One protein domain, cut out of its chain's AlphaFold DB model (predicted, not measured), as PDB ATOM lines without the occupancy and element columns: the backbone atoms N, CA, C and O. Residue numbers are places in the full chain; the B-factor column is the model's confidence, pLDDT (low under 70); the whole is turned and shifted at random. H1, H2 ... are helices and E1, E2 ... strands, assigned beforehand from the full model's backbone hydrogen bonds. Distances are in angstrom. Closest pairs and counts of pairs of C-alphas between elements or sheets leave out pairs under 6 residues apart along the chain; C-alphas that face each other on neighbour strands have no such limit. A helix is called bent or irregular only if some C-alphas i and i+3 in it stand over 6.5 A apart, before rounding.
ATOM      1  N   GLU A   3     -38.854  23.196  22.478       91.31
ATOM      2  CA  GLU A   3     -38.628  21.901  23.117       91.31
ATOM      3  C   GLU A   3     -39.453  20.819  22.425       91.31
ATOM      4  O   GLU A   3     -40.615  21.046  22.070       91.31
ATOM      5  N   VAL A   4     -38.849  19.648  22.264       91.06
ATOM      6  CA  VAL A   4     -39.487  18.434  21.765       91.06
ATOM      7  C   VAL A   4     -39.459  17.405  22.881       91.06
ATOM      8  O   VAL A   4     -38.407  17.144  23.464       91.06
ATOM      9  N   ALA A   5     -40.612  16.821  23.173       92.69
ATOM     10  CA  ALA A   5     -40.790  15.863  24.243       92.69
ATOM     11  C   ALA A   5     -41.495  14.594  23.768       92.69
ATOM     12  O   ALA A   5     -42.279  14.611  22.819       92.69
ATOM     13  N   VAL A   6     -41.247  13.507  24.487       92.25
ATOM     14  CA  VAL A   6     -41.984  12.244  24.376       92.25
ATOM     15  C   VAL A   6     -42.757  11.986  25.656       92.25
ATOM     16  O   VAL A   6     -42.383  12.453  26.733       92.25
ATOM     17  N   GLN A   7     -43.835  11.219  25.552       92.12
ATOM     18  CA  GLN A   7     -44.550  10.736  26.725       92.12
ATOM     19  C   GLN A   7     -43.858   9.504  27.304       92.12
ATOM     20  O   GLN A   7     -43.570   8.545  26.587       92.12
ATOM     21  N   ALA A   8     -43.677   9.503  28.620       90.31
ATOM     22  CA  ALA A   8     -43.238   8.358  29.395       90.31
ATOM     23  C   ALA A   8     -44.310   7.946  30.417       90.31
ATOM     24  O   ALA A   8     -45.135   8.756  30.852       90.31
ATOM     25  N   ASN A   9     -44.286   6.670  30.788       86.81
ATOM     26  CA  ASN A   9     -45.004   6.089  31.915       86.81
ATOM     27  C   ASN A   9     -43.970   5.513  32.891       86.81
ATOM     28  O   ASN A   9     -43.086   4.758  32.484       86.81
ATOM     29  N   CYS A  10     -44.045   5.903  34.160       82.62
ATOM     30  CA  CYS A  10     -43.199   5.338  35.204       82.62
ATOM     31  C   CYS A  10     -43.732   3.968  35.616       82.62
ATOM     32  O   CYS A  10     -44.875   3.878  36.050       82.62
ATOM     33  N   LEU A  11     -42.901   2.927  35.562       79.62
ATOM     34  CA  LEU A  11     -43.322   1.575  35.945       79.62
ATOM     35  C   LEU A  11     -43.421   1.378  37.467       79.62
ATOM     36  O   LEU A  11     -43.922   0.353  37.910       79.62
ATOM     37  N   ILE A  12     -42.949   2.348  38.259       77.06
ATOM     38  CA  ILE A  12     -42.993   2.304  39.728       77.06
ATOM     39  C   ILE A  12     -44.303   2.911  40.241       77.06
ATOM     40  O   ILE A  12     -45.062   2.258  40.945       77.06
ATOM     41  N   CYS A  13     -44.583   4.167  39.881       74.50
ATOM     42  CA  CYS A  13     -45.732   4.918  40.406       74.50
ATOM     43  C   CYS A  13     -46.880   5.098  39.395       74.50
ATOM     44  O   CYS A  13     -47.848   5.820  39.661       74.50
ATOM     45  N   ASP A  14     -46.749   4.511  38.201       76.31
ATOM     46  CA  ASP A  14     -47.692   4.630  37.081       76.31
ATOM     47  C   ASP A  14     -47.945   6.086  36.624       76.31
ATOM     48  O   ASP A  14     -48.936   6.430  35.970       76.31
ATOM     49  N   ALA A  15     -47.079   7.026  37.014       81.62
ATOM     50  CA  ALA A  15     -47.208   8.417  36.602       81.62
ATOM     51  C   ALA A  15     -46.898   8.555  35.109       81.62
ATOM     52  O   ALA A  15     -45.876   8.073  34.621       81.62
ATOM     53  N   HIS A  16     -47.758   9.283  34.400       88.69
ATOM     54  CA  HIS A  16     -47.509   9.701  33.028       88.69
ATOM     55  C   HIS A  16     -46.952  11.118  33.011       88.69
ATOM     56  O   HIS A  16     -47.490  12.006  33.675       88.69
ATOM     57  N   PHE A  17     -45.894  11.338  32.243       91.31
ATOM     58  CA  PHE A  17     -45.215  12.628  32.173       91.31
ATOM     59  C   PHE A  17     -44.521  12.814  30.825       91.31
ATOM     60  O   PHE A  17     -44.301  11.855  30.085       91.31
ATOM     61  N   LEU A  18     -44.216  14.064  30.494       91.81
ATOM     62  CA  LEU A  18     -43.445  14.422  29.312       91.81
ATOM     63  C   LEU A  18     -41.968  14.552  29.656       91.81
ATOM     64  O   LEU A  18     -41.606  15.159  30.662       91.81
ATOM     65  N   VAL A  19     -41.127  14.009  28.784       89.38
ATOM     66  CA  VAL A  19     -39.672  14.100  28.879       89.38
ATOM     67  C   VAL A  19     -39.159  14.818  27.652       89.38
ATOM     68  O   VAL A  19     -39.335  14.337  26.534       89.38
ATOM     69  N   VAL A  20     -38.537  15.975  27.866       89.94
ATOM     70  CA  VAL A  20     -37.859  16.722  26.806       89.94
ATOM     71  C   VAL A  20     -36.658  15.908  26.337       89.94
ATOM     72  O   VAL A  20     -35.799  15.548  27.138       89.94
ATOM     73  N   VAL A  21     -36.620  15.599  25.044       88.56
ATOM     74  CA  VAL A  21     -35.552  14.807  24.414       88.56
ATOM     75  C   VAL A  21     -34.583  15.678  23.631       88.56
ATOM     76  O   VAL A  21     -33.413  15.334  23.510       88.56
ATOM     77  N   THR A  22     -35.052  16.805  23.096       90.19
ATOM     78  CA  THR A  22     -34.222  17.757  22.353       90.19
ATOM     79  C   THR A  22     -34.944  19.098  22.198       90.19
ATOM     80  O   THR A  22     -36.078  19.268  22.653       90.19
ATOM     81  N   ALA A  23     -34.308  20.054  21.527       90.50
ATOM     82  CA  ALA A  23     -34.936  21.282  21.068       90.50
ATOM     83  C   ALA A  23     -34.661  21.501  19.574       90.50
ATOM     84  O   ALA A  23     -33.553  21.273  19.095       90.50
ATOM     85  N   VAL A  24     -35.658  21.996  18.843       89.00
ATOM     86  CA  VAL A  24     -35.589  22.232  17.390       89.00
ATOM     87  C   VAL A  24     -35.866  23.697  17.039       89.00
ATOM     88  O   VAL A  24     -36.468  24.428  17.837       89.00
ATOM     89  N   PRO A  25     -35.453  24.187  15.859       89.31
ATOM     90  CA  PRO A  25     -35.927  25.471  15.358       89.31
ATOM     91  C   PRO A  25     -37.459  25.461  15.192       89.31
ATOM     92  O   PRO A  25     -38.052  24.405  14.972       89.31
ATOM     93  N   PRO A  26     -38.139  26.615  15.314       87.38
ATOM     94  CA  PRO A  26     -39.574  26.673  15.052       87.38
ATOM     95  C   PRO A  26     -39.867  26.309  13.591       87.38
ATOM     96  O   PRO A  26     -39.075  26.640  12.716       87.38
ATOM     97  N   ALA A  27     -41.042  25.734  13.311       86.56
ATOM     98  CA  ALA A  27     -41.455  25.389  11.945       86.56
ATOM     99  C   ALA A  27     -41.381  26.583  10.972       86.56
ATOM    100  O   ALA A  27     -41.077  26.412   9.803       86.56
ATOM    101  N   SER A  28     -41.568  27.815  11.463       88.00
ATOM    102  CA  SER A  28     -41.418  29.045  10.670       88.00
ATOM    103  C   SER A  28     -40.001  29.294  10.137       88.00
ATOM    104  O   SER A  28     -39.834  30.133   9.259       88.00
ATOM    105  N   ALA A  29     -38.983  28.618  10.678       89.56
ATOM    106  CA  ALA A  29     -37.619  28.653  10.151       89.56
ATOM    107  C   ALA A  29     -37.463  27.821   8.865       89.56
ATOM    108  O   ALA A  29     -36.478  27.987   8.154       89.56
ATOM    109  N   PHE A  30     -38.440  26.964   8.554       90.50
ATOM    110  CA  PHE A  30     -38.468  26.113   7.375       90.50
ATOM    111  C   PHE A  30     -39.605  26.575   6.456       90.50
ATOM    112  O   PHE A  30     -40.784  26.413   6.771       90.50
ATOM    113  N   SER A  31     -39.274  27.202   5.327       89.25
ATOM    114  CA  SER A  31     -40.268  27.804   4.431       89.25
ATOM    115  C   SER A  31     -40.425  27.037   3.118       89.25
ATOM    116  O   SER A  31     -39.494  26.432   2.585       89.25
ATOM    117  N   GLY A  32     -41.647  27.068   2.581       92.88
ATOM    118  CA  GLY A  32     -42.003  26.380   1.343       92.88
ATOM    119  C   GLY A  32     -42.070  24.857   1.480       92.88
ATOM    120  O   GLY A  32     -41.762  24.279   2.518       92.88
ATOM    121  N   ARG A  33     -42.471  24.192   0.391       91.25
ATOM    122  CA  ARG A  33     -42.696  22.736   0.365       91.25
ATOM    123  C   ARG A  33     -41.453  21.932   0.760       91.25
ATOM    124  O   ARG A  33     -41.573  20.939   1.465       91.25
ATOM    125  N   ARG A  34     -40.272  22.372   0.316       92.56
ATOM    126  CA  ARG A  34     -38.994  21.736   0.661       92.56
ATOM    127  C   ARG A  34     -38.667  21.902   2.146       92.56
ATOM    128  O   ARG A  34     -38.295  20.924   2.773       92.56
ATOM    129  N   GLY A  35     -38.864  23.096   2.709       92.06
ATOM    130  CA  GLY A  35     -38.658  23.323   4.138       92.06
ATOM    131  C   GLY A  35     -39.600  22.480   5.001       92.06
ATOM    132  O   GLY A  35     -39.167  21.907   5.994       92.06
ATOM    133  N   THR A  36     -40.871  22.343   4.609       91.81
ATOM    134  CA  THR A  36     -41.812  21.459   5.316       91.81
ATOM    135  C   THR A  36     -41.311  20.017   5.351       91.81
ATOM    136  O   THR A  36     -41.280  19.433   6.428       91.81
ATOM    137  N   GLN A  37     -40.840  19.487   4.216       94.12
ATOM    138  CA  GLN A  37     -40.258  18.143   4.165       94.12
ATOM    139  C   GLN A  37     -39.010  18.028   5.049       94.12
ATOM    140  O   GLN A  37     -38.907  17.101   5.836       94.12
ATOM    141  N   GLU A  38     -38.094  19.000   4.986       94.69
ATOM    142  CA  GLU A  38     -36.882  19.010   5.819       94.69
ATOM    143  C   GLU A  38     -37.212  19.012   7.323       94.69
ATOM    144  O   GLU A  38     -36.510  18.390   8.123       94.69
ATOM    145  N   PHE A  39     -38.292  19.691   7.720       94.19
ATOM    146  CA  PHE A  39     -38.761  19.689   9.102       94.19
ATOM    147  C   PHE A  39     -39.407  18.355   9.498       94.19
ATOM    148  O   PHE A  39     -39.162  17.871  10.603       94.19
ATOM    149  N   GLU A  40     -40.199  17.748   8.614       93.94
ATOM    150  CA  GLU A  40     -40.781  16.417   8.830       93.94
ATOM    151  C   GLU A  40     -39.691  15.343   8.953       93.94
ATOM    152  O   GLU A  40     -39.690  14.598   9.934       93.94
ATOM    153  N   ASP A  41     -38.700  15.343   8.058       95.44
ATOM    154  CA  ASP A  41     -37.561  14.413   8.081       95.44
ATOM    155  C   ASP A  41     -36.744  14.553   9.382       95.44
ATOM    156  O   ASP A  41     -36.303  13.565   9.980       95.44
ATOM    157  N   LEU A  42     -36.560  15.790   9.865       95.00
ATOM    158  CA  LEU A  42     -35.911  16.064  11.149       95.00
ATOM    159  C   LEU A  42     -36.699  15.459  12.319       95.00
ATOM    160  O   LEU A  42     -36.104  14.838  13.205       95.00
ATOM    161  N   LEU A  43     -38.021  15.643  12.344       94.69
ATOM    162  CA  LEU A  43     -38.875  15.088  13.394       94.69
ATOM    163  C   LEU A  43     -38.905  13.558  13.344       94.69
ATOM    164  O   LEU A  43     -38.821  12.923  14.395       94.69
ATOM    165  N   GLU A  44     -38.960  12.958  12.156       94.12
ATOM    166  CA  GLU A  44     -38.893  11.505  11.998       94.12
ATOM    167  C   GLU A  44     -37.578  10.948  12.557       94.12
ATOM    168  O   GLU A  44     -37.583   9.983  13.330       94.12
ATOM    169  N   LYS A  45     -36.449  11.593  12.238       92.19
ATOM    170  CA  LYS A  45     -35.141  11.216  12.780       92.19
ATOM    171  C   LYS A  45     -35.132  11.252  14.311       92.19
ATOM    172  O   LYS A  45     -34.761  10.260  14.939       92.19
ATOM    173  N   ILE A  46     -35.598  12.352  14.910       92.06
ATOM    174  CA  ILE A  46     -35.690  12.497  16.375       92.06
ATOM    175  C   ILE A  46     -36.575  11.399  16.974       92.06
ATOM    176  O   ILE A  46     -36.255  10.841  18.023       92.06
ATOM    177  N   GLN A  47     -37.686  11.061  16.316       91.12
ATOM    178  CA  GLN A  47     -38.616  10.047  16.801       91.12
ATOM    179  C   GLN A  47     -37.984   8.650  16.832       91.12
ATOM    180  O   GLN A  47     -38.152   7.921  17.813       91.12
ATOM    181  N   ARG A  48     -37.241   8.289  15.781       87.25
ATOM    182  CA  ARG A  48     -36.519   7.011  15.687       87.25
ATOM    183  C   ARG A  48     -35.378   6.921  16.704       87.25
ATOM    184  O   ARG A  48     -35.167   5.871  17.298       87.25
ATOM    185  N   GLU A  49     -34.666   8.016  16.954       85.75
ATOM    186  CA  GLU A  49     -33.635   8.068  18.003       85.75
ATOM    187  C   GLU A  49     -34.252   7.961  19.411       85.75
ATOM    188  O   GLU A  49     -33.714   7.309  20.313       85.75
ATOM    189  N   ALA A  50     -35.431   8.557  19.609       82.62
ATOM    190  CA  ALA A  50     -36.159   8.474  20.866       82.62
ATOM    191  C   ALA A  50     -36.790   7.091  21.110       82.62
ATOM    192  O   ALA A  50     -37.002   6.736  22.265       82.62
ATOM    193  N   SER A  51     -37.071   6.278  20.089       76.75
ATOM    194  CA  SER A  51     -37.773   4.998  20.281       76.75
ATOM    195  C   SER A  51     -36.921   3.900  20.925       76.75
ATOM    196  O   SER A  51     -37.474   3.016  21.581       76.75
ATOM    197  N   HIS A  52     -35.589   3.959  20.804       70.00
ATOM    198  CA  HIS A  52     -34.705   2.899  21.292       70.00
ATOM    199  C   HIS A  52     -33.669   3.387  22.315       70.00
ATOM    200  O   HIS A  52     -32.884   4.282  22.005       70.00
ATOM    201  N   PRO A  53     -33.621   2.790  23.523       65.88
ATOM    202  CA  PRO A  53     -34.500   1.727  24.026       65.88
ATOM    203  C   PRO A  53     -35.894   2.246  24.440       65.88
ATOM    204  O   PRO A  53     -36.037   3.399  24.850       65.88
ATOM    205  N   LEU A  54     -36.914   1.379  24.358       70.06
ATOM    206  CA  LEU A  54     -38.300   1.688  24.754       70.06
ATOM    207  C   LEU A  54     -38.433   1.881  26.273       70.06
ATOM    208  O   LEU A  54     -39.226   2.695  26.741       70.06
ATOM    209  N   HIS A  55     -37.643   1.128  27.036       77.88
ATOM    210  CA  HIS A  55     -37.533   1.246  28.484       77.88
ATOM    211  C   HIS A  55     -36.268   2.024  28.832       77.88
ATOM    212  O   HIS A  55     -35.195   1.732  28.302       77.88
ATOM    213  N   ARG A  56     -36.398   3.027  29.701       78.06
ATOM    214  CA  ARG A  56     -35.318   3.941  30.080       78.06
ATOM    215  C   ARG A  56     -35.405   4.279  31.559       78.06
ATOM    216  O   ARG A  56     -36.496   4.437  32.100       78.06
ATOM    217  N   PHE A  57     -34.252   4.455  32.185       80.44
ATOM    218  CA  PHE A  57     -34.163   5.083  33.496       80.44
ATOM    219  C   PHE A  57     -34.316   6.596  33.319       80.44
ATOM    220  O   PHE A  57     -33.488   7.238  32.677       80.44
ATOM    221  N   LEU A  58     -35.423   7.148  33.817       83.75
ATOM    222  CA  LEU A  58     -35.788   8.560  33.683       83.75
ATOM    223  C   LEU A  58     -36.141   9.133  35.055       83.75
ATOM    224  O   LEU A  58     -36.580   8.415  35.950       83.75
ATOM    225  N   ARG A  59     -36.006  10.449  35.200       85.56
ATOM    226  CA  ARG A  59     -36.458  11.174  36.391       85.56
ATOM    227  C   ARG A  59     -37.977  11.262  36.364       85.56
ATOM    228  O   ARG A  59     -38.540  12.098  35.657       85.56
ATOM    229  N   CYS A  60     -38.646  10.348  37.060       87.31
ATOM    230  CA  CYS A  60     -40.086  10.433  37.222       87.31
ATOM    231  C   CYS A  60     -40.397  11.544  38.229       87.31
ATOM    232  O   CYS A  60     -40.037  11.387  39.395       87.31
ATOM    233  N   PRO A  61     -41.144  12.597  37.854       87.50
ATOM    234  CA  PRO A  61     -41.387  13.704  38.770       87.50
ATOM    235  C   PRO A  61     -42.073  13.290  40.071       87.50
ATOM    236  O   PRO A  61     -41.829  13.878  41.109       87.50
ATOM    237  N   THR A  62     -42.915  12.253  40.032       84.81
ATOM    238  CA  THR A  62     -43.614  11.771  41.235       84.81
ATOM    239  C   THR A  62     -42.677  11.008  42.163       84.81
ATOM    240  O   THR A  62     -42.673  11.267  43.357       84.81
ATOM    241  N   CYS A  63     -41.866  10.089  41.629       79.06
ATOM    242  CA  CYS A  63     -40.906   9.348  42.447       79.06
ATOM    243  C   CYS A  63     -39.842  10.279  43.029       79.06
ATOM    244  O   CYS A  63     -39.505  10.149  44.198       79.06
ATOM    245  N   THR A  64     -39.358  11.242  42.241       84.06
ATOM    246  CA  THR A  64     -38.395  12.234  42.717       84.06
ATOM    247  C   THR A  64     -38.966  13.070  43.861       84.06
ATOM    248  O   THR A  64     -38.293  13.213  44.870       84.06
ATOM    249  N   GLU A  65     -40.205  13.562  43.759       82.56
ATOM    250  CA  GLU A  65     -40.835  14.332  44.848       82.56
ATOM    251  C   GLU A  65     -41.009  13.522  46.135       82.56
ATOM    252  O   GLU A  65     -40.849  14.062  47.227       82.56
ATOM    253  N   ILE A  66     -41.329  12.231  46.010       78.44
ATOM    254  CA  ILE A  66     -41.478  11.336  47.162       78.44
ATOM    255  C   ILE A  66     -40.138  11.167  47.880       78.44
ATOM    256  O   ILE A  66     -40.094  11.316  49.094       78.44
ATOM    257  N   VAL A  67     -39.061  10.882  47.139       78.75
ATOM    258  CA  VAL A  67     -37.750  10.590  47.740       78.75
ATOM    259  C   VAL A  67     -37.049  11.858  48.230       78.75
ATOM    260  O   VAL A  67     -36.494  11.874  49.320       78.75
ATOM    261  N   ALA A  68     -37.100  12.939  47.450       77.38
ATOM    262  CA  ALA A  68     -36.457  14.202  47.807       77.38
ATOM    263  C   ALA A  68     -37.265  15.024  48.826       77.38
ATOM    264  O   ALA A  68     -36.793  16.059  49.292       77.38
ATOM    265  N   HIS A  69     -38.496  14.603  49.140       78.69
ATOM    266  CA  HIS A  69     -39.417  15.305  50.036       78.69
ATOM    267  C   HIS A  69     -39.610  16.798  49.695       78.69
ATOM    268  O   HIS A  69     -39.842  17.633  50.569       78.69
ATOM    269  N   CYS A  70     -39.536  17.151  48.410       79.94
ATOM    270  CA  CYS A  70     -39.698  18.515  47.912       79.94
ATOM    271  C   CYS A  70     -40.356  18.511  46.526       79.94
ATOM    272  O   CYS A  70     -40.453  17.467  45.884       79.94
ATOM    273  N   ALA A  71     -40.853  19.661  46.059       83.94
ATOM    274  CA  ALA A  71     -41.491  19.747  44.746       83.94
ATOM    275  C   ALA A  71     -40.469  19.535  43.615       83.94
ATOM    276  O   ALA A  71     -39.340  20.015  43.688       83.94
ATOM    277  N   TYR A  72     -40.878  18.895  42.512       84.75
ATOM    278  CA  TYR A  72     -39.944  18.507  41.447       84.75
ATOM    279  C   TYR A  72     -39.215  19.700  40.813       84.75
ATOM    280  O   TYR A  72     -38.080  19.577  40.367       84.75
ATOM    281  N   GLN A  73     -39.872  20.861  40.744       83.19
ATOM    282  CA  GLN A  73     -39.256  22.087  40.226       83.19
ATOM    283  C   GLN A  73     -38.171  22.627  41.154       83.19
ATOM    284  O   GLN A  73     -37.138  23.079  40.669       83.19
ATOM    285  N   ASP A  74     -38.399  22.547  42.463       83.12
ATOM    286  CA  ASP A  74     -37.431  22.989  43.461       83.12
ATOM    287  C   ASP A  74     -36.233  22.037  43.468       83.12
ATOM    288  O   ASP A  74     -35.094  22.490  43.464       83.12
ATOM    289  N   TRP A  75     -36.487  20.729  43.344       84.50
ATOM    290  CA  TRP A  75     -35.450  19.713  43.173       84.50
ATOM    291  C   TRP A  75     -34.608  19.925  41.906       84.50
ATOM    292  O   TRP A  75     -33.389  19.861  41.958       84.50
ATOM    293  N   LEU A  76     -35.224  20.244  40.758       80.38
ATOM    294  CA  LEU A  76     -34.476  20.539  39.524       80.38
ATOM    295  C   LEU A  76     -33.529  21.742  39.663       80.38
ATOM    296  O   LEU A  76     -32.561  21.837  38.909       80.38
ATOM    297  N   GLY A  77     -33.852  22.676  40.561       75.44
ATOM    298  CA  GLY A  77     -33.034  23.845  40.869       75.44
ATOM    299  C   GLY A  77     -32.121  23.670  42.083       75.44
ATOM    300  O   GLY A  77     -31.330  24.576  42.358       75.44
ATOM    301  N   SER A  78     -32.226  22.558  42.817       75.50
ATOM    302  CA  SER A  78     -31.375  22.297  43.973       75.50
ATOM    303  C   SER A  78     -29.991  21.829  43.518       75.50
ATOM    304  O   SER A  78     -29.794  21.347  42.403       75.50
ATOM    305  N   LYS A  79     -28.998  22.030  44.386       65.56
ATOM    306  CA  LYS A  79     -27.640  21.507  44.184       65.56
ATOM    307  C   LYS A  79     -27.487  20.082  44.723       65.56
ATOM    308  O   LYS A  79     -26.365  19.590  44.747       65.56
ATOM    309  N   ASP A  80     -28.571  19.457  45.190       58.50
ATOM    310  CA  ASP A  80     -28.501  18.115  45.763       58.50
ATOM    311  C   ASP A  80     -28.139  17.102  44.676       58.50
ATOM    312  O   ASP A  80     -28.747  17.045  43.605       58.50
ATOM    313  N   GLU A  81     -27.099  16.323  44.960       53.03
ATOM    314  CA  GLU A  81     -26.392  15.494  43.982       53.03
ATOM    315  C   GLU A  81     -27.096  14.152  43.708       53.03
ATOM    316  O   GLU A  81     -26.801  13.479  42.717       53.03
ATOM    317  N   GLU A  82     -28.068  13.759  44.538       65.31
ATOM    318  CA  GLU A  82     -28.730  12.460  44.416       65.31
ATOM    319  C   GLU A  82     -29.863  12.482  43.380       65.31
ATOM    320  O   GLU A  82     -31.021  12.836  43.619       65.31
ATOM    321  N   CYS A  83     -29.504  12.079  42.161       65.81
ATOM    322  CA  CYS A  83     -30.437  11.888  41.061       65.81
ATOM    323  C   CYS A  83     -31.122  10.518  41.138       65.81
ATOM    324  O   CYS A  83     -30.565   9.500  40.724       65.81
ATOM    325  N   HIS A  84     -32.375  10.493  41.600       73.12
ATOM    326  CA  HIS A  84     -33.182   9.273  41.576       73.12
ATOM    327  C   HIS A  84     -33.770   9.022  40.185       73.12
ATOM    328  O   HIS A  84     -34.581   9.799  39.666       73.12
ATOM    329  N   LEU A  85     -33.385   7.895  39.589       81.06
ATOM    330  CA  LEU A  85     -33.933   7.429  38.322       81.06
ATOM    331  C   LEU A  85     -34.957   6.318  38.554       81.06
ATOM    332  O   LEU A  85     -34.730   5.374  39.304       81.06
ATOM    333  N   SER A  86     -36.083   6.408  37.857       79.94
ATOM    334  CA  SER A  86     -37.133   5.394  37.851       79.94
ATOM    335  C   SER A  86     -37.141   4.667  36.515       79.94
ATOM    336  O   SER A  86     -36.980   5.287  35.459       79.94
ATOM    337  N   LEU A  87     -37.383   3.356  36.538       82.12
ATOM    338  CA  LEU A  87     -37.615   2.612  35.307       82.12
ATOM    339  C   LEU A  87     -38.927   3.085  34.667       82.12
ATOM    340  O   LEU A  87     -40.000   2.997  35.265       82.12
ATOM    341  N   CYS A  88     -38.831   3.603  33.450       82.69
ATOM    342  CA  CYS A  88     -39.944   4.172  32.706       82.69
ATOM    343  C   CYS A  88     -40.043   3.537  31.320       82.69
ATOM    344  O   CYS A  88     -39.038   3.152  30.721       82.69
ATOM    345  N   LYS A  89     -41.258   3.473  30.783       83.31
ATOM    346  CA  LYS A  89     -41.547   3.055  29.412       83.31
ATOM    347  C   LYS A  89     -41.959   4.269  28.588       83.31
ATOM    348  O   LYS A  89     -42.824   5.038  29.013       83.31
ATOM    349  N   LEU A  90     -41.376   4.443  27.407       84.19
ATOM    350  CA  LEU A  90     -41.868   5.423  26.443       84.19
ATOM    351  C   LEU A  90     -43.201   4.944  25.872       84.19
ATOM    352  O   LEU A  90     -43.359   3.786  25.485       84.19
ATOM    353  N   TYR A  91     -44.186   5.832  25.877       83.69
ATOM    354  CA  TYR A  91     -45.549   5.475  25.522       83.69
ATOM    355  C   TYR A  91     -45.746   5.566  24.008       83.69
ATOM    356  O   TYR A  91     -45.378   6.570  23.404       83.69
ATOM    357  N   SER A  92     -46.371   4.553  23.407       83.69
ATOM    358  CA  SER A  92     -46.830   4.582  22.016       83.69
ATOM    359  C   SER A  92     -48.343   4.379  21.982       83.69
ATOM    360  O   SER A  92     -48.882   3.596  22.760       83.69
ATOM    361  N   TYR A  93     -49.022   5.114  21.100       79.69
ATOM    362  CA  TYR A  93     -50.465   4.989  20.859       79.69
ATOM    363  C   TYR A  93     -50.774   4.156  19.614       79.69
ATOM    364  O   TYR A  93     -51.939   4.031  19.238       79.69
ATOM    365  N   ALA A  94     -49.745   3.641  18.934       73.62
ATOM    366  CA  ALA A  94     -49.955   2.742  17.814       73.62
ATOM    367  C   ALA A  94     -50.709   1.492  18.310       73.62
ATOM    368  O   ALA A  94     -50.379   0.985  19.388       73.62
ATOM    369  N   PRO A  95     -51.722   1.013  17.565       64.81
ATOM    370  CA  PRO A  95     -52.418  -0.219  17.907       64.81
ATOM    371  C   PRO A  95     -51.439  -1.393  17.948       64.81
ATOM    372  O   PRO A  95     -50.336  -1.321  17.400       64.81
ATOM    373  N   ASP A  96     -51.857  -2.480  18.590       58.62
ATOM    374  CA  ASP A  96     -51.074  -3.704  18.681       58.62
ATOM    375  C   ASP A  96     -50.917  -4.354  17.297       58.62
ATOM    376  O   ASP A  96     -51.680  -5.234  16.916       58.62
ATOM    377  N   SER A  97     -49.944  -3.882  16.513       54.31
ATOM    378  CA  SER A  97     -49.417  -4.612  15.364       54.31
ATOM    379  C   SER A  97     -48.402  -5.647  15.850       54.31
ATOM    380  O   SER A  97     -47.743  -5.467  16.875       54.31
ATOM    381  N   GLU A  98     -48.255  -6.743  15.105       51.22
ATOM    382  CA  GLU A  98     -47.335  -7.845  15.433       51.22
ATOM    383  C   GLU A  98     -45.845  -7.437  15.390       51.22
ATOM    384  O   GLU A  98     -44.972  -8.231  15.738       51.22
ATOM    385  N   VAL A  99     -45.529  -6.193  15.005       58.53
ATOM    386  CA  VAL A  99     -44.161  -5.695  14.837       58.53
ATOM    387  C   VAL A  99     -43.865  -4.592  15.862       58.53
ATOM    388  O   VAL A  99     -44.069  -3.405  15.616       58.53
ATOM    389  N   GLU A 100     -43.308  -4.975  17.017       54.38
ATOM    390  CA  GLU A 100     -42.841  -4.045  18.067       54.38
ATOM    391  C   GLU A 100     -41.882  -2.956  17.543       54.38
ATOM    392  O   GLU A 100     -41.845  -1.855  18.089       54.38
ATOM    393  N   ALA A 101     -41.134  -3.240  16.469       54.62
ATOM    394  CA  ALA A 101     -40.156  -2.328  15.872       54.62
ATOM    395  C   ALA A 101     -40.768  -1.050  15.260       54.62
ATOM    396  O   ALA A 101     -40.038  -0.094  14.999       54.62
ATOM    397  N   GLU A 102     -42.088  -0.999  15.065       61.47
ATOM    398  CA  GLU A 102     -42.788   0.166  14.504       61.47
ATOM    399  C   GLU A 102     -43.538   0.997  15.557       61.47
ATOM    400  O   GLU A 102     -44.121   2.038  15.239       61.47
ATOM    401  N   ARG A 103     -43.499   0.596  16.836       72.31
ATOM    402  CA  ARG A 103     -44.141   1.332  17.937       72.31
ATOM    403  C   ARG A 103     -43.315   2.549  18.347       72.31
ATOM    404  O   ARG A 103     -42.694   2.594  19.408       72.31
ATOM    405  N   LEU A 104     -43.322   3.568  17.498       84.75
ATOM    406  CA  LEU A 104     -42.643   4.828  17.771       84.75
ATOM    407  C   LEU A 104     -43.435   5.665  18.798       84.75
ATOM    408  O   LEU A 104     -44.671   5.717  18.731       84.75
ATOM    409  N   PRO A 105     -42.764   6.334  19.754       89.25
ATOM    410  CA  PRO A 105     -43.429   7.268  20.655       89.25
ATOM    411  C   PRO A 105     -43.830   8.535  19.885       89.25
ATOM    412  O   PRO A 105     -43.056   8.997  19.046       89.25
ATOM    413  N   PRO A 106     -45.006   9.139  20.125       92.44
ATOM    414  CA  PRO A 106     -45.327  10.432  19.531       92.44
ATOM    415  C   PRO A 106     -44.375  11.521  20.033       92.44
ATOM    416  O   PRO A 106     -43.995  11.545  21.209       92.44
ATOM    417  N   LEU A 107     -44.046  12.454  19.143       94.69
ATOM    418  CA  LEU A 107     -43.314  13.667  19.482       94.69
ATOM    419  C   LEU A 107     -44.286  14.810  19.740       94.69
ATOM    420  O   LEU A 107     -45.152  15.111  18.915       94.69
ATOM    421  N   PHE A 108     -44.083  15.500  20.854       94.38
ATOM    422  CA  PHE A 108     -44.797  16.715  21.205       94.38
ATOM    423  C   PHE A 108     -43.852  17.905  21.166       94.38
ATOM    424  O   PHE A 108     -42.755  17.839  21.707       94.38
ATOM    425  N   ILE A 109     -44.289  19.014  20.579       93.88
ATOM    426  CA  ILE A 109     -43.537  20.267  20.570       93.88
ATOM    427  C   ILE A 109     -44.177  21.269  21.527       93.88
ATOM    428  O   ILE A 109     -45.406  21.402  21.586       93.88
ATOM    429  N   ASN A 110     -43.350  21.985  22.287       90.88
ATOM    430  CA  ASN A 110     -43.825  23.081  23.115       90.88
ATOM    431  C   ASN A 110     -44.108  24.295  22.221       90.88
ATOM    432  O   ASN A 110     -43.197  24.934  21.693       90.88
ATOM    433  N   GLY A 111     -45.386  24.638  22.051       85.50
ATOM    434  CA  GLY A 111     -45.802  25.813  21.277       85.50
ATOM    435  C   GLY A 111     -45.470  27.147  21.958       85.50
ATOM    436  O   GLY A 111     -45.586  28.212  21.342       85.50
ATOM    437  N   LYS A 112     -45.062  27.116  23.230       84.31
ATOM    438  CA  LYS A 112     -44.693  28.288  24.025       84.31
ATOM    439  C   LYS A 112     -43.180  28.407  24.189       84.31
ATOM    440  O   LYS A 112     -42.430  27.541  23.741       84.31
ATOM    441  N   LYS A 113     -42.727  29.564  24.669       76.31
ATOM    442  CA  LYS A 113     -41.326  29.733  25.069       76.31
ATOM    443  C   LYS A 113     -41.094  29.000  26.403       76.31
ATOM    444  O   LYS A 113     -42.081  28.797  27.114       76.31
ATOM    445  N   PRO A 114     -39.853  28.613  26.745       69.62
ATOM    446  CA  PRO A 114     -39.563  27.868  27.975       69.62
ATOM    447  C   PRO A 114     -40.044  28.559  29.262       69.62
ATOM    448  O   PRO A 114     -40.393  27.887  30.227       69.62
ATOM    449  N   GLU A 115     -40.114  29.893  29.278       72.38
ATOM    450  CA  GLU A 115     -40.515  30.676  30.456       72.38
ATOM    451  C   GLU A 115     -42.045  30.738  30.649       72.38
ATOM    452  O   GLU A 115     -42.544  31.090  31.720       72.38
ATOM    453  N   GLU A 116     -42.813  30.410  29.607       78.88
ATOM    454  CA  GLU A 116     -44.274  30.391  29.630       78.88
ATOM    455  C   GLU A 116     -44.803  29.008  30.033       78.88
ATOM    456  O   GLU A 116     -44.153  27.984  29.834       78.88
ATOM    457  N   LYS A 117     -46.047  28.946  30.536       79.06
ATOM    458  CA  LYS A 117     -46.706  27.657  30.792       79.06
ATOM    459  C   LYS A 117     -46.687  26.817  29.502       79.06
ATOM    460  O   LYS A 117     -47.251  27.268  28.496       79.06
ATOM    461  N   PRO A 118     -46.096  25.611  29.521       82.62
ATOM    462  CA  PRO A 118     -45.885  24.853  28.304       82.62
ATOM    463  C   PRO A 118     -47.215  24.426  27.689       82.62
ATOM    464  O   PRO A 118     -48.188  24.117  28.387       82.62
ATOM    465  N   ARG A 119     -47.251  24.402  26.355       88.44
ATOM    466  CA  ARG A 119     -48.396  23.915  25.580       88.44
ATOM    467  C   ARG A 119     -47.911  22.881  24.583       88.44
ATOM    468  O   ARG A 119     -47.470  23.227  23.490       88.44
ATOM    469  N   TRP A 120     -48.025  21.623  24.979       91.19
ATOM    470  CA  TRP A 120     -47.564  20.486  24.199       91.19
ATOM    471  C   TRP A 120     -48.576  20.115  23.120       91.19
ATOM    472  O   TRP A 120     -49.746  19.837  23.405       91.19
ATOM    473  N   GLN A 121     -48.119  20.142  21.873       93.38
ATOM    474  CA  GLN A 121     -48.906  19.793  20.694       93.38
ATOM    475  C   GLN A 121     -48.224  18.653  19.956       93.38
ATOM    476  O   GLN A 121     -46.999  18.643  19.861       93.38
ATOM    477  N   LEU A 122     -49.007  17.710  19.437       93.94
ATOM    478  CA  LEU A 122     -48.478  16.636  18.606       93.94
ATOM    479  C   LEU A 122     -47.784  17.240  17.385       93.94
ATOM    480  O   LEU A 122     -48.395  18.007  16.639       93.94
ATOM    481  N   ALA A 123     -46.513  16.901  17.219       93.94
ATOM    482  CA  ALA A 123     -45.686  17.327  16.101       93.94
ATOM    483  C   ALA A 123     -45.465  16.187  15.104       93.94
ATOM    484  O   ALA A 123     -45.467  16.430  13.904       93.94
ATOM    485  N   HIS A 124     -45.298  14.953  15.592       93.94
ATOM    486  CA  HIS A 124     -45.060  13.787  14.744       93.94
ATOM    487  C   HIS A 124     -45.524  12.487  15.417       93.94
ATOM    488  O   HIS A 124     -45.466  12.362  16.644       93.94
ATOM    489  N   GLY A 125     -45.950  11.506  14.619       90.00
ATOM    490  CA  GLY A 125     -46.428  10.203  15.089       90.00
ATOM    491  C   GLY A 125     -47.920  10.145  15.429       90.00
ATOM    492  O   GLY A 125     -48.696  11.039  15.101       90.00
ATOM    493  N   ILE A 126     -48.323   9.055  16.089       87.38
ATOM    494  CA  ILE A 126     -49.718   8.766  16.446       87.38
ATOM    495  C   ILE A 126     -49.930   9.087  17.927       87.38
ATOM    496  O   ILE A 126     -49.215   8.572  18.787       87.38
ATOM    497  N   GLY A 127     -50.921   9.925  18.234       87.75
ATOM    498  CA  GLY A 127     -51.259  10.286  19.608       87.75
ATOM    499  C   GLY A 127     -52.288  11.417  19.716       87.75
ATOM    500  O   GLY A 127     -52.823  11.883  18.707       87.75
ATOM    501  N   PRO A 128     -52.585  11.879  20.943       87.19
ATOM    502  CA  PRO A 128     -53.453  13.028  21.177       87.19
ATOM    503  C   PRO A 128     -52.905  14.295  20.526       87.19
ATOM    504  O   PRO A 128     -51.737  14.617  20.693       87.19
ATOM    505  N   LYS A 129     -53.772  15.098  19.898       90.00
ATOM    506  CA  LYS A 129     -53.380  16.396  19.317       90.00
ATOM    507  C   LYS A 129     -52.729  17.337  20.339       90.00
ATOM    508  O   LYS A 129     -51.846  18.119  19.996       90.00
ATOM    509  N   THR A 130     -53.193  17.292  21.583       89.56
ATOM    510  CA  THR A 130     -52.689  18.111  22.687       89.56
ATOM    511  C   THR A 130     -52.662  17.300  23.965       89.56
ATOM    512  O   THR A 130     -53.601  16.547  24.225       89.56
ATOM    513  N   LEU A 131     -51.646  17.529  24.788       84.38
ATOM    514  CA  LEU A 131     -51.562  16.972  26.130       84.38
ATOM    515  C   LEU A 131     -51.702  18.082  27.165       84.38
ATOM    516  O   LEU A 131     -51.019  19.106  27.099       84.38
ATOM    517  N   GLU A 132     -52.604  17.876  28.122       83.31
ATOM    518  CA  GLU A 132     -52.730  18.762  29.271       83.31
ATOM    519  C   GLU A 132     -51.750  18.308  30.354       83.31
ATOM    520  O   GLU A 132     -51.805  17.171  30.822       83.31
ATOM    521  N   VAL A 133     -50.847  19.204  30.746       84.50
ATOM    522  CA  VAL A 133     -49.977  19.007  31.908       84.50
ATOM    523  C   VAL A 133     -50.639  19.553  33.165       84.50
ATOM    524  O   VAL A 133     -51.463  20.475  33.109       84.50
ATOM    525  N   ASP A 134     -50.262  18.992  34.306       80.50
ATOM    526  CA  ASP A 134     -50.679  19.493  35.605       80.50
ATOM    527  C   ASP A 134     -50.184  20.936  35.864       80.50
ATOM    528  O   ASP A 134     -49.454  21.556  35.081       80.50
ATOM    529  N   ARG A 135     -50.623  21.521  36.981       76.50
ATOM    530  CA  ARG A 135     -50.241  22.894  37.350       76.50
ATOM    531  C   ARG A 135     -48.864  22.985  38.010       76.50
ATOM    532  O   ARG A 135     -48.375  24.100  38.160       76.50
ATOM    533  N   SER A 136     -48.244  21.859  38.370       72.94
ATOM    534  CA  SER A 136     -46.983  21.833  39.126       72.94
ATOM    535  C   SER A 136     -45.755  22.128  38.259       72.94
ATOM    536  O   SER A 136     -44.649  22.200  38.778       72.94
ATOM    537  N   ARG A 137     -45.935  22.292  36.936       75.06
ATOM    538  CA  ARG A 137     -44.859  22.476  35.938       75.06
ATOM    539  C   ARG A 137     -43.871  21.307  35.862       75.06
ATOM    540  O   ARG A 137     -42.928  21.359  35.089       75.06
ATOM    541  N   SER A 138     -44.149  20.212  36.564       80.38
ATOM    542  CA  SER A 138     -43.337  18.994  36.587       80.38
ATOM    543  C   SER A 138     -43.331  18.203  35.273       80.38
ATOM    544  O   SER A 138     -42.591  17.235  35.133       80.38
ATOM    545  N   GLY A 139     -44.193  18.570  34.320       82.12
ATOM    546  CA  GLY A 139     -44.402  17.816  33.084       82.12
ATOM    547  C   GLY A 139     -45.321  16.603  33.251       82.12
ATOM    548  O   GLY A 139     -45.570  15.900  32.269       82.12
ATOM    549  N   ARG A 140     -45.868  16.360  34.451       88.88
ATOM    550  CA  ARG A 140     -46.886  15.325  34.680       88.88
ATOM    551  C   ARG A 140     -48.136  15.597  33.852       88.88
ATOM    552  O   ARG A 140     -48.622  16.725  33.787       88.88
ATOM    553  N   LEU A 141     -48.676  14.547  33.244       85.69
ATOM    554  CA  LEU A 141     -49.894  14.620  32.452       85.69
ATOM    555  C   LEU A 141     -51.129  14.591  33.351       85.69
ATOM    556  O   LEU A 141     -51.252  13.772  34.267       85.69
ATOM    557  N   HIS A 142     -52.085  15.466  33.057       79.38
ATOM    558  CA  HIS A 142     -53.370  15.503  33.734       79.38
ATOM    559  C   HIS A 142     -54.197  14.271  33.330       79.38
ATOM    560  O   HIS A 142     -54.852  14.253  32.289       79.38
ATOM    561  N   ARG A 143     -54.162  13.219  34.160       64.25
ATOM    562  CA  ARG A 143     -54.749  11.890  33.882       64.25
ATOM    563  C   ARG A 143     -56.191  11.876  33.335       64.25
ATOM    564  O   ARG A 143     -56.456  11.044  32.472       64.25
ATOM    565  N   PRO A 144     -57.135  12.752  33.741       62.94
ATOM    566  CA  PRO A 144     -58.460  12.805  33.117       62.94
ATOM    567  C   PRO A 144     -58.434  13.011  31.594       62.94
ATOM    568  O   PRO A 144     -59.281  12.452  30.905       62.94
ATOM    569  N   SER A 145     -57.436  13.727  31.063       57.22
ATOM    570  CA  SER A 145     -57.249  13.910  29.613       57.22
ATOM    571  C   SER A 145     -56.805  12.634  28.881       57.22
ATOM    572  O   SER A 145     -56.957  12.538  27.662       57.22
ATOM    573  N   LEU A 146     -56.304  11.640  29.625       63.28
ATOM    574  CA  LEU A 146     -55.808  10.365  29.108       63.28
ATOM    575  C   LEU A 146     -56.863   9.247  29.131       63.28
ATOM    576  O   LEU A 146     -56.718   8.259  28.414       63.28
ATOM    577  N   LYS A 147     -57.962   9.425  29.883       61.56
ATOM    578  CA  LYS A 147     -59.055   8.439  29.981       61.56
ATOM    579  C   LYS A 147     -59.665   8.084  28.624       61.56
ATOM    580  O   LYS A 147     -59.995   6.929  28.388       61.56
ATOM    581  N   GLN A 148     -59.780   9.063  27.725       59.47
ATOM    582  CA  GLN A 148     -60.304   8.864  26.366       59.47
ATOM    583  C   GLN A 148     -59.424   7.945  25.498       59.47
ATOM    584  O   GLN A 148     -59.886   7.454  24.477       59.47
ATOM    585  N   PHE A 149     -58.176   7.698  25.910       56.56
ATOM    586  CA  PHE A 149     -57.231   6.805  25.235       56.56
ATOM    587  C   PHE A 149     -57.086   5.455  25.954       56.56
ATOM    588  O   PHE A 149     -56.091   4.766  25.761       56.56
ATOM    589  N   GLY A 150     -58.038   5.092  26.824       52.75
ATOM    590  CA  GLY A 150     -58.019   3.823  27.563       52.75
ATOM    591  C   GLY A 150     -56.992   3.762  28.698       52.75
ATOM    592  O   GLY A 150     -56.853   2.727  29.341       52.75
ATOM    593  N   ILE A 151     -56.292   4.864  28.985       57.09
ATOM    594  CA  ILE A 151     -55.331   4.948  30.088       57.09
ATOM    595  C   ILE A 151     -56.110   5.218  31.379       57.09
ATOM    596  O   ILE A 151     -56.399   6.365  31.741       57.09
ATOM    597  N   THR A 152     -56.481   4.143  32.068       49.22
ATOM    598  CA  THR A 152     -57.208   4.172  33.343       49.22
ATOM    599  C   THR A 152     -56.385   3.499  34.442       49.22
ATOM    600  O   THR A 152     -56.710   2.405  34.887       49.22
ATOM    601  N   GLY A 153     -55.295   4.141  34.863       46.59
ATOM    602  CA  GLY A 153     -54.492   3.711  36.014       46.59
ATOM    603  C   GLY A 153     -54.976   4.334  37.334       46.59
ATOM    604  O   GLY A 153     -55.534   5.443  37.316       46.59
ATOM    605  N   PRO A 154     -54.799   3.664  38.490       35.59
ATOM    606  CA  PRO A 154     -55.206   4.204  39.784       35.59
ATOM    607  C   PRO A 154     -54.491   5.533  40.077       35.59
ATOM    608  O   PRO A 154     -53.301   5.707  39.806       35.59
ATOM    609  N   ARG A 155     -55.207   6.512  40.653       36.97
ATOM    610  CA  ARG A 155     -54.550   7.614  41.377       36.97
ATOM    611  C   ARG A 155     -53.756   6.972  42.509       36.97
ATOM    612  O   ARG A 155     -54.380   6.400  43.393       36.97
ATOM    613  N   ILE A 156     -52.428   7.107  42.514       39.03
ATOM    614  CA  ILE A 156     -51.761   7.163  43.813       39.03
ATOM    615  C   ILE A 156     -52.307   8.458  44.423       39.03
ATOM    616  O   ILE A 156     -52.223   9.502  43.758       39.03
ATOM    617  N   PRO A 157     -53.035   8.391  45.550       31.98
ATOM    618  CA  PRO A 157     -53.590   9.584  46.168       31.98
ATOM    619  C   PRO A 157     -52.467  10.595  46.417       31.98
ATOM    620  O   PRO A 157     -51.309  10.216  46.583       31.98
ATOM    621  N   ALA A 158     -52.806  11.888  46.390       37.12
ATOM    622  CA  ALA A 158     -51.883  12.909  46.869       37.12
ATOM    623  C   ALA A 158     -51.475  12.502  48.287       37.12
ATOM    624  O   ALA A 158     -52.339  12.236  49.120       37.12
ATOM    625  N   VAL A 159     -50.178  12.334  48.500       38.66
ATOM    626  CA  VAL A 159     -49.653  11.794  49.744       38.66
ATOM    627  C   VAL A 159     -49.853  12.862  50.822       38.66
ATOM    628  O   VAL A 159     -49.207  13.903  50.775       38.66
ATOM    629  N   GLU A 160     -50.801  12.641  51.737       35.69
ATOM    630  CA  GLU A 160     -51.053  13.549  52.871       35.69
ATOM    631  C   GLU A 160     -49.937  13.451  53.929       35.69
ATOM    632  O   GLU A 160     -49.718  14.404  54.671       35.69
ATOM    633  N   ASP A 161     -49.186  12.341  53.935       37.53
ATOM    634  CA  ASP A 161     -48.014  12.104  54.784       37.53
ATOM    635  C   ASP A 161     -46.922  11.310  54.025       37.53
ATOM    636  O   ASP A 161     -47.077  10.101  53.816       37.53
TER     637      ASP A 161
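Overview. This is residues 3 to 161 of the 216 residues of an uncharacterized protein of Salpingoeca rosetta (strain ATCC 50818 / BSB-021) (UniProt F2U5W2). A strongly twisted sheet of six antiparallel strands, with E1 in its middle, has the long helix H1 packed on it by residues 39 to 51. H2 and H3 make a small helical corner near the opposite end, and the short H4, off the sheet, leads into a tail, residues 150 to 161. The 159 printed residues run E1 E2 H1 E3 H2 H3 E4 E5 E6 H4; the class is mixed, helices and strands, with under half of the residues in named elements. The whole is compact, with a radius of gyration of the C-alphas of 16.3 A and spans of 55 by 39 by 28 A.

Along the chain. E1, residues 3 to 10, begins with C-alpha 3 at (-38.628, 21.901, 23.117) and is 21.0 A long. E2, residues 16 to 24, is 23.3 A long and bends by 53 degrees at residue 21. H1, residues 32 to 51, is 28.9 A long, with C-alpha 32 at (-42.003, 26.380, 1.343). E3 is residues 55 to 58, H2 residues 61 to 68, H3 residues 72 to 77, E4 residues 86 to 90, E5 residues 107 to 110 and E6 residues 120 to 124. H4, residues 143 to 149, ends with C-alpha 149 at (-57.231, 6.805, 25.235); it is irregular, but only just: C-alphas 145 and 148 are 6.7 A apart.

Arrangement. The sheet is branched at E1. E2 lies on one side of E1, in a hairpin with it (N 6 to O 19, 2.9 A). On the other side lie E5, beside residues 3 to 6 (N 5 to O 108, 2.8 A), and E4, beside residues 7 to 10 (N 9 to O 89, 2.8 A). E3 is an edge strand beside E4 (N 56 to O 88, 2.8 A). E6 forms a hairpin with E5 (N 109 to O 121, 2.8 A), and its residues 120 to 121 pair with residues 130 to 131. H1 is on the sheet at a height of 8.3 A, over E1 and along it at 28 degrees on the local plane, only just short of slantwise; the closest C-alphas of H1 and E6 are Leu 43 and His 124, 6.5 A. H2 only grazes the sheet, with residues 61 to 64. H2 and H3 touch at Glu 65 and Tyr 72, their closest C-alphas, 5.5 A, at a steep tilt of 68 degrees, only just short of about perpendicular. H3 and H4 are not on the sheet. Each O i to N i+4 pair is within hydrogen-bond range in H1, H2 and H3, but 1 of 3 in H4, against 3 of 4 O i to N i+3 pairs.

Size, cuts and confidence. The farthest C-alphas, those of Arg 34 and Asp 161, are 55.7 A apart. The printed part has no cut; the links E4 to E5 and E6 to H4 are long. Mean pLDDT of the printed part is 78.6, with residues 79 to 83, 95 to 102 and 143 to 161 among those under 70.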